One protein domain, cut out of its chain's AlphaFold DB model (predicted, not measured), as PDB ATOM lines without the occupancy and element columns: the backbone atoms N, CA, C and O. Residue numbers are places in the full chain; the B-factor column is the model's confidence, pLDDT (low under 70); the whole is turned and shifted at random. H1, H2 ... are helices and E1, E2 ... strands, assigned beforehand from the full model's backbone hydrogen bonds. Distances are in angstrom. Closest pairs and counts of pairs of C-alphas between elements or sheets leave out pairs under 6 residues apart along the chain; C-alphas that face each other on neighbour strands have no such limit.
ATOM      1  N   ILE A  75      51.284 -33.957  49.878       61.75
ATOM      2  CA  ILE A  75      50.844 -33.711  48.490       61.75
ATOM      3  C   ILE A  75      51.843 -34.236  47.445       61.75
ATOM      4  O   ILE A  75      51.463 -34.940  46.517       61.75
ATOM      5  N   PHE A  76      53.136 -33.919  47.573       69.06
ATOM      6  CA  PHE A  76      54.125 -34.361  46.577       69.06
ATOM      7  C   PHE A  76      54.403 -35.860  46.637       69.06
ATOM      8  O   PHE A  76      54.761 -36.440  45.622       69.06
ATOM      9  N   ASN A  77      54.241 -36.478  47.807       68.94
ATOM     10  CA  ASN A  77      54.459 -37.910  47.969       68.94
ATOM     11  C   ASN A  77      53.295 -38.716  47.380       68.94
ATOM     12  O   ASN A  77      53.526 -39.746  46.761       68.94
ATOM     13  N   GLU A  78      52.061 -38.214  47.512       76.94
ATOM     14  CA  GLU A  78      50.873 -38.824  46.902       76.94
ATOM     15  C   GLU A  78      50.954 -38.841  45.366       76.94
ATOM     16  O   GLU A  78      50.551 -39.818  44.743       76.94
ATOM     17  N   HIS A  79      51.546 -37.804  44.762       83.31
ATOM     18  CA  HIS A  79      51.642 -37.658  43.305       83.31
ATOM     19  C   HIS A  79      53.048 -37.898  42.731       83.31
ATOM     20  O   HIS A  79      53.277 -37.650  41.546       83.31
ATOM     21  N   LEU A  80      54.011 -38.375  43.531       84.81
ATOM     22  CA  LEU A  80      55.405 -38.517  43.089       84.81
ATOM     23  C   LEU A  80      55.511 -39.439  41.868       84.81
ATOM     24  O   LEU A  80      56.203 -39.112  40.905       84.81
ATOM     25  N   ASP A  81      54.791 -40.560  41.894       83.75
ATOM     26  CA  ASP A  81      54.788 -41.548  40.814       83.75
ATOM     27  C   ASP A  81      54.247 -40.960  39.506       83.75
ATOM     28  O   ASP A  81      54.793 -41.217  38.433       83.75
ATOM     29  N   GLU A  82      53.213 -40.122  39.583       88.62
ATOM     30  CA  GLU A  82      52.619 -39.452  38.423       88.62
ATOM     31  C   GLU A  82      53.577 -38.413  37.835       88.62
ATOM     32  O   GLU A  82      53.738 -38.330  36.616       88.62
ATOM     33  N   ILE A  83      54.257 -37.653  38.698       89.31
ATOM     34  CA  ILE A  83      55.258 -36.665  38.286       89.31
ATOM     35  C   ILE A  83      56.459 -37.375  37.639       89.31
ATOM     36  O   ILE A  83      56.910 -36.973  36.564       89.31
ATOM     37  N   LEU A  84      56.963 -38.454  38.248       87.62
ATOM     38  CA  LEU A  84      58.050 -39.265  37.695       87.62
ATOM     39  C   LEU A  84      57.662 -39.854  36.338       87.62
ATOM     40  O   LEU A  84      58.419 -39.725  35.375       87.62
ATOM     41  N   TYR A  85      56.469 -40.441  36.243       88.69
ATOM     42  CA  TYR A  85      55.949 -40.988  34.997       88.69
ATOM     43  C   TYR A  85      55.833 -39.910  33.916       88.69
ATOM     44  O   TYR A  85      56.287 -40.123  32.791       88.69
ATOM     45  N   PHE A  86      55.311 -38.724  34.250       91.25
ATOM     46  CA  PHE A  86      55.232 -37.591  33.327       91.25
ATOM     47  C   PHE A  86      56.603 -37.243  32.733       91.25
ATOM     48  O   PHE A  86      56.726 -37.081  31.517       91.25
ATOM     49  N   PHE A  87      57.650 -37.164  33.557       89.94
ATOM     50  CA  PHE A  87      59.003 -36.847  33.090       89.94
ATOM     51  C   PHE A  87      59.757 -38.028  32.472       89.94
ATOM     52  O   PHE A  87      60.771 -37.793  31.815       89.94
ATOM     53  N   GLN A  88      59.283 -39.260  32.668       87.06
ATOM     54  CA  GLN A  88      59.780 -40.459  31.994       87.06
ATOM     55  C   GLN A  88      59.269 -40.543  30.551       87.06
ATOM     56  O   GLN A  88      60.016 -40.926  29.654       87.06
ATOM     57  N   VAL A  89      57.996 -40.202  30.324       89.69
ATOM     58  CA  VAL A  89      57.372 -40.290  28.991       89.69
ATOM     59  C   VAL A  89      57.502 -39.009  28.170       89.69
ATOM     60  O   VAL A  89      57.255 -39.039  26.965       89.69
ATOM     61  N   SER A  90      57.860 -37.884  28.796       88.44
ATOM     62  CA  SER A  90      58.016 -36.594  28.122       88.44
ATOM     63  C   SER A  90      59.470 -36.133  28.037       88.44
ATOM     64  O   SER A  90      60.273 -36.331  28.946       88.44
ATOM     65  N   ASP A  91      59.784 -35.419  26.956       87.19
ATOM     66  CA  ASP A  91      61.106 -34.826  26.729       87.19
ATOM     67  C   ASP A  91      61.247 -33.412  27.339       87.19
ATOM     68  O   ASP A  91      62.271 -32.747  27.158       87.19
ATOM     69  N   TYR A  92      60.238 -32.919  28.073       89.88
ATOM     70  CA  TYR A  92      60.270 -31.584  28.679       89.88
ATOM     71  C   TYR A  92      61.301 -31.518  29.799       89.88
ATOM     72  O   TYR A  92      61.243 -32.269  30.772       89.88
ATOM     73  N   ASN A  93      62.262 -30.611  29.673       89.19
ATOM     74  CA  ASN A  93      63.359 -30.409  30.622       89.19
ATOM     75  C   ASN A  93      63.296 -29.059  31.343       89.19
ATOM     76  O   ASN A  93      64.143 -28.786  32.183       89.19
ATOM     77  N   VAL A  94      62.323 -28.214  31.015       93.12
ATOM     78  CA  VAL A  94      62.121 -26.921  31.666       93.12
ATOM     79  C   VAL A  94      60.692 -26.858  32.172       93.12
ATOM     80  O   VAL A  94      59.754 -27.068  31.405       93.12
ATOM     81  N   VAL A  95      60.541 -26.564  33.459       93.81
ATOM     82  CA  VAL A  95      59.250 -26.339  34.111       93.81
ATOM     83  C   VAL A  95      59.204 -24.885  34.545       93.81
ATOM     84  O   VAL A  95      60.045 -24.454  35.329       93.81
ATOM     85  N   ILE A  96      58.242 -24.129  34.025       94.31
ATOM     86  CA  ILE A  96      58.019 -22.736  34.418       94.31
ATOM     87  C   ILE A  96      56.891 -22.724  35.443       94.31
ATOM     88  O   ILE A  96      55.790 -23.191  35.153       94.31
ATOM     89  N   ILE A  97      57.185 -22.216  36.635       91.62
ATOM     90  CA  ILE A  97      56.241 -22.117  37.742       91.62
ATOM     91  C   ILE A  97      55.997 -20.635  38.022       91.62
ATOM     92  O   ILE A  97      56.907 -19.896  38.403       91.62
ATOM     93  N   GLU A  98      54.759 -20.206  37.807       90.56
ATOM     94  CA  GLU A  98      54.296 -18.837  38.038       90.56
ATOM     95  C   GLU A  98      53.389 -18.785  39.276       90.56
ATOM     96  O   GLU A  98      52.847 -19.809  39.694       90.56
ATOM     97  N   ASP A  99      53.197 -17.585  39.838       85.06
ATOM     98  CA  ASP A  99      52.162 -17.308  40.857       85.06
ATOM     99  C   ASP A  99      52.364 -18.063  42.193       85.06
ATOM    100  O   ASP A  99      51.423 -18.307  42.953       85.06
ATOM    101  N   LEU A 100      53.615 -18.439  42.501       83.88
ATOM    102  CA  LEU A 100      54.002 -19.026  43.795       83.88
ATOM    103  C   LEU A 100      54.040 -18.001  44.933       83.88
ATOM    104  O   LEU A 100      54.068 -18.378  46.103       83.88
ATOM    105  N   ASP A 101      54.034 -16.711  44.607       73.31
ATOM    106  CA  ASP A 101      54.037 -15.617  45.572       73.31
ATOM    107  C   ASP A 101      52.767 -15.581  46.446       73.31
ATOM    108  O   ASP A 101      52.783 -15.021  47.537       73.31
ATOM    109  N   ARG A 102      51.685 -16.267  46.048       78.69
ATOM    110  CA  ARG A 102      50.451 -16.383  46.854       78.69
ATOM    111  C   ARG A 102      50.599 -17.152  48.163       78.69
ATOM    112  O   ARG A 102      49.735 -17.029  49.027       78.69
ATOM    113  N   PHE A 103      51.623 -17.992  48.293       73.19
ATOM    114  CA  PHE A 103      51.801 -18.828  49.479       73.19
ATOM    115  C   PHE A 103      52.508 -18.100  50.628       73.19
ATOM    116  O   PHE A 103      52.577 -18.673  51.712       73.19
ATOM    117  N   GLU A 104      53.033 -16.882  50.394       68.56
ATOM    118  CA  GLU A 104      53.682 -15.987  51.380       68.56
ATOM    119  C   GLU A 104      54.729 -16.663  52.297       68.56
ATOM    120  O   GLU A 104      55.090 -16.144  53.350       68.56
ATOM    121  N   THR A 105      55.231 -17.837  51.913       75.56
ATOM    122  CA  THR A 105      56.108 -18.687  52.724       75.56
ATOM    123  C   THR A 105      57.223 -19.249  51.858       75.56
ATOM    124  O   THR A 105      57.007 -19.622  50.703       75.56
ATOM    125  N   SER A 106      58.436 -19.323  52.407       76.06
ATOM    126  CA  SER A 106      59.600 -19.832  51.680       76.06
ATOM    127  C   SER A 106      59.660 -21.369  51.609       76.06
ATOM    128  O   SER A 106      60.367 -21.929  50.767       76.06
ATOM    129  N   ASP A 107      58.840 -22.063  52.406       79.62
ATOM    130  CA  ASP A 107      58.767 -23.529  52.488       79.62
ATOM    131  C   ASP A 107      58.432 -24.202  51.152       79.62
ATOM    132  O   ASP A 107      58.907 -25.304  50.863       79.62
ATOM    133  N   ILE A 108      57.626 -23.552  50.309       84.00
ATOM    134  CA  ILE A 108      57.265 -24.100  48.999       84.00
ATOM    135  C   ILE A 108      58.486 -24.220  48.078       84.00
ATOM    136  O   ILE A 108      58.600 -25.197  47.339       84.00
ATOM    137  N   PHE A 109      59.439 -23.286  48.163       84.38
ATOM    138  CA  PHE A 109      60.659 -23.318  47.353       84.38
ATOM    139  C   PHE A 109      61.605 -24.432  47.800       84.38
ATOM    140  O   PHE A 109      62.224 -25.073  46.952       84.38
ATOM    141  N   LEU A 110      61.673 -24.719  49.107       81.12
ATOM    142  CA  LEU A 110      62.414 -25.871  49.627       81.12
ATOM    143  C   LEU A 110      61.850 -27.180  49.072       81.12
ATOM    144  O   LEU A 110      62.595 -27.977  48.505       81.12
ATOM    145  N   LYS A 111      60.528 -27.355  49.138       84.62
ATOM    146  CA  LYS A 111      59.851 -28.554  48.620       84.62
ATOM    147  C   LYS A 111      60.033 -28.720  47.109       84.62
ATOM    148  O   LYS A 111      60.271 -29.825  46.631       84.62
ATOM    149  N   LEU A 112      59.957 -27.630  46.345       89.12
ATOM    150  CA  LEU A 112      60.176 -27.662  44.895       89.12
ATOM    151  C   LEU A 112      61.637 -27.954  44.532       89.12
ATOM    152  O   LEU A 112      61.887 -28.672  43.565       89.12
ATOM    153  N   ARG A 113      62.599 -27.463  45.323       85.94
ATOM    154  CA  ARG A 113      64.020 -27.811  45.181       85.94
ATOM    155  C   ARG A 113      64.264 -29.292  45.468       85.94
ATOM    156  O   ARG A 113      64.975 -29.938  44.703       85.94
ATOM    157  N   GLU A 114      63.662 -29.836  46.522       85.12
ATOM    158  CA  GLU A 114      63.727 -31.269  46.835       85.12
ATOM    159  C   GLU A 114      63.140 -32.117  45.705       85.12
ATOM    160  O   GLU A 114      63.781 -33.059  45.244       85.12
ATOM    161  N   LEU A 115      61.964 -31.745  45.190       88.62
ATOM    162  CA  LEU A 115      61.360 -32.422  44.045       88.62
ATOM    163  C   LEU A 115      62.275 -32.369  42.816       88.62
ATOM    164  O   LEU A 115      62.488 -33.388  42.164       88.62
ATOM    165  N   ASN A 116      62.846 -31.203  42.500       90.50
ATOM    166  CA  ASN A 116      63.757 -31.059  41.369       90.50
ATOM    167  C   ASN A 116      65.000 -31.956  41.507       90.50
ATOM    168  O   ASN A 116      65.416 -32.575  40.526       90.50
ATOM    169  N   LEU A 117      65.554 -32.075  42.719       88.25
ATOM    170  CA  LEU A 117      66.661 -32.984  43.008       88.25
ATOM    171  C   LEU A 117      66.256 -34.443  42.766       88.25
ATOM    172  O   LEU A 117      66.934 -35.146  42.021       88.25
ATOM    173  N   LEU A 118      65.116 -34.872  43.318       86.88
ATOM    174  CA  LEU A 118      64.607 -36.237  43.151       86.88
ATOM    175  C   LEU A 118      64.405 -36.599  41.679       86.88
ATOM    176  O   LEU A 118      64.765 -37.698  41.261       86.88
ATOM    177  N   LEU A 119      63.864 -35.680  40.879       89.00
ATOM    178  CA  LEU A 119      63.661 -35.903  39.451       89.00
ATOM    179  C   LEU A 119      64.989 -36.097  38.706       89.00
ATOM    180  O   LEU A 119      65.106 -37.023  37.903       89.00
ATOM    181  N   ASN A 120      65.987 -35.258  38.994       88.50
ATOM    182  CA  ASN A 120      67.299 -35.308  38.344       88.50
ATOM    183  C   ASN A 120      68.173 -36.489  38.793       88.50
ATOM    184  O   ASN A 120      68.997 -36.962  38.014       88.50
ATOM    185  N   GLU A 121      68.010 -36.976  40.023       86.62
ATOM    186  CA  GLU A 121      68.739 -38.146  40.533       86.62
ATOM    187  C   GLU A 121      68.033 -39.477  40.240       86.62
ATOM    188  O   GLU A 121      68.628 -40.552  40.383       86.62
ATOM    189  N   SER A 122      66.760 -39.436  39.833       82.88
ATOM    190  CA  SER A 122      66.000 -40.648  39.550       82.88
ATOM    191  C   SER A 122      66.588 -41.406  38.357       82.88
ATOM    192  O   SER A 122      66.774 -40.881  37.262       82.88
ATOM    193  N   LYS A 123      66.827 -42.706  38.547       79.38
ATOM    194  CA  LYS A 123      67.299 -43.599  37.473       79.38
ATOM    195  C   LYS A 123      66.203 -43.976  36.476       79.38
ATOM    196  O   LYS A 123      66.498 -44.552  35.439       79.38
ATOM    197  N   VAL A 124      64.945 -43.714  36.826       76.62
ATOM    198  CA  VAL A 124      63.770 -44.040  36.003       76.62
ATOM    199  C   VAL A 124      63.628 -43.048  34.845       76.62
ATOM    200  O   VAL A 124      63.109 -43.400  33.787       76.62
ATOM    201  N   ILE A 125      64.121 -41.821  35.026       77.19
ATOM    202  CA  ILE A 125      64.101 -40.772  34.013       77.19
ATOM    203  C   ILE A 125      65.393 -40.878  33.184       77.19
ATOM    204  O   ILE A 125      66.380 -40.181  33.410       77.19
ATOM    205  N   GLU A 126      65.402 -41.782  32.202       74.12
ATOM    206  CA  GLU A 126      66.512 -41.910  31.248       74.12
ATOM    207  C   GLU A 126      66.411 -40.838  30.155       74.12
ATOM    208  O   GLU A 126      65.625 -40.936  29.211       74.12
ATOM    209  N   ARG A 127      67.222 -39.783  30.274       72.31
ATOM    210  CA  ARG A 127      67.191 -38.636  29.355       72.31
ATOM    211  C   ARG A 127      68.241 -38.748  28.261       72.31
ATOM    212  O   ARG A 127      69.432 -38.904  28.528       72.31
ATOM    213  N   LYS A 128      67.821 -38.558  27.008       66.12
ATOM    214  CA  LYS A 128      68.743 -38.452  25.870       66.12
ATOM    215  C   LYS A 128      69.577 -37.171  25.988       66.12
ATOM    216  O   LYS A 128      69.045 -36.066  25.915       66.12
ATOM    217  N   GLY A 129      70.892 -37.327  26.132       70.50
ATOM    218  CA  GLY A 129      71.847 -36.213  26.114       70.50
ATOM    219  C   GLY A 129      72.072 -35.505  27.453       70.50
ATOM    220  O   GLY A 129      72.414 -34.328  27.424       70.50
ATOM    221  N   GLU A 130      71.871 -36.191  28.588       73.19
ATOM    222  CA  GLU A 130      72.275 -35.733  29.938       73.19
ATOM    223  C   GLU A 130      71.733 -34.345  30.341       73.19
ATOM    224  O   GLU A 130      72.338 -33.620  31.130       73.19
ATOM    225  N   ARG A 131      70.581 -33.939  29.795       83.19
ATOM    226  CA  ARG A 131      69.981 -32.638  30.115       83.19
ATOM    227  C   ARG A 131      69.187 -32.721  31.422       83.19
ATOM    228  O   ARG A 131      68.219 -33.486  31.455       83.19
ATOM    229  N   PRO A 132      69.525 -31.916  32.446       89.12
ATOM    230  CA  PRO A 132      68.773 -31.895  33.690       89.12
ATOM    231  C   PRO A 132      67.403 -31.231  33.504       89.12
ATOM    232  O   PRO A 132      67.195 -30.418  32.597       89.12
ATOM    233  N   ILE A 133      66.476 -31.572  34.392       91.62
ATOM    234  CA  ILE A 133      65.192 -30.901  34.560       91.62
ATOM    235  C   ILE A 133      65.431 -29.628  35.372       91.62
ATOM    236  O   ILE A 133      65.890 -29.690  36.511       91.62
ATOM    237  N   VAL A 134      65.094 -28.475  34.806       92.69
ATOM    238  CA  VAL A 134      65.291 -27.157  35.416       92.69
ATOM    239  C   VAL A 134      63.939 -26.549  35.759       92.69
ATOM    240  O   VAL A 134      63.049 -26.482  34.909       92.69
ATOM    241  N   PHE A 135      63.787 -26.089  36.998       94.31
ATOM    242  CA  PHE A 135      62.619 -25.319  37.422       94.31
ATOM    243  C   PHE A 135      62.944 -23.827  37.345       94.31
ATOM    244  O   PHE A 135      63.958 -23.374  37.878       94.31
ATOM    245  N   ILE A 136      62.092 -23.070  36.659       93.19
ATOM    246  CA  ILE A 136      62.173 -21.617  36.524       93.19
ATOM    247  C   ILE A 136      60.994 -21.020  37.277       93.19
ATOM    248  O   ILE A 136      59.850 -21.401  37.037       93.19
ATOM    249  N   TYR A 137      61.275 -20.066  38.157       90.19
ATOM    250  CA  TYR A 137      60.278 -19.438  39.014       90.19
ATOM    251  C   TYR A 137      60.047 -17.992  38.574       90.19
ATOM    252  O   TYR A 137      61.000 -17.219  38.472       90.19
ATOM    253  N   ALA A 138      58.789 -17.619  38.338       89.75
ATOM    254  CA  ALA A 138      58.380 -16.233  38.132       89.75
ATOM    255  C   ALA A 138      57.692 -15.726  39.405       89.75
ATOM    256  O   ALA A 138      56.534 -16.048  39.668       89.75
ATOM    257  N   ILE A 139      58.433 -14.968  40.211       84.81
ATOM    258  CA  ILE A 139      58.022 -14.503  41.543       84.81
ATOM    259  C   ILE A 139      58.325 -13.016  41.708       84.81
ATOM    260  O   ILE A 139      59.166 -12.469  40.993       84.81
TER     261      ILE A 139
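This is residues 75 to 139 of the 259 residues of an uncharacterized protein of Tannerella forsythia (UniProt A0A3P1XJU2). A narrow ribbon of two parallel strands, E1 and E2, has one long helix, H4, running back alongside it, nearer to E2 than to E1. H2 comes near the last part of H4, its C-alpha 84 closest to that of Leu 119, while the short H1 is close to but not clearly touching H4 at Leu 115 and the short H3 at Ile 108, toward the other end of H4; the loop of residues 122 to 133 leads from H4 to E2. The 65 printed residues hold four named helices and two named strands, in the order H1 H2 E1 H3 H4 E2, a mixed class. The whole is compact, radius of gyration of the C-alphas 12.4 A, but elongated, spanning 36 by 24 by 16 A.

E1, residues 94 to 98, and E2, residues 134 to 138, are parallel neighbours at 21 degrees; N 97 and O 136 are within hydrogen-bond range at 2.8 A. With H3, residues 100 to 103, and H4, residues 107 to 121, they form a strand-helix-strand unit, two parallel strands joined through helices, with a right-handed crossover. The closest C-alphas of H4 and E2, Asn 116 and Phe 135, are 7.1 A apart. H2, residues 80 to 89, is close to but not clearly touching H4, C-alphas 84 and 119 being 6.8 A apart, at a steep tilt of 47 degrees, the same way. H1, residues 75 to 78, is apart from E1 and E2. Every O i to N i+4 pair is within hydrogen-bond range in H2 and H4; H1 and H3 are too short for such a pair.

H1 begins at C-alpha 75 (50.844, -33.711, 48.490). H4 measures 21.4 A, H2 14.3 A, E1 12.9 A and E2 13.2 A. E2 ends at C-alpha 138 (58.380, -16.233, 38.132).

The farthest C-alphas, Glu 104 and Lys 128, are 37.2 A apart. The printed part has no cut; the link from H4 to E2 is long. Residues 75 to 77, 104 and 128 have pLDDT under 70.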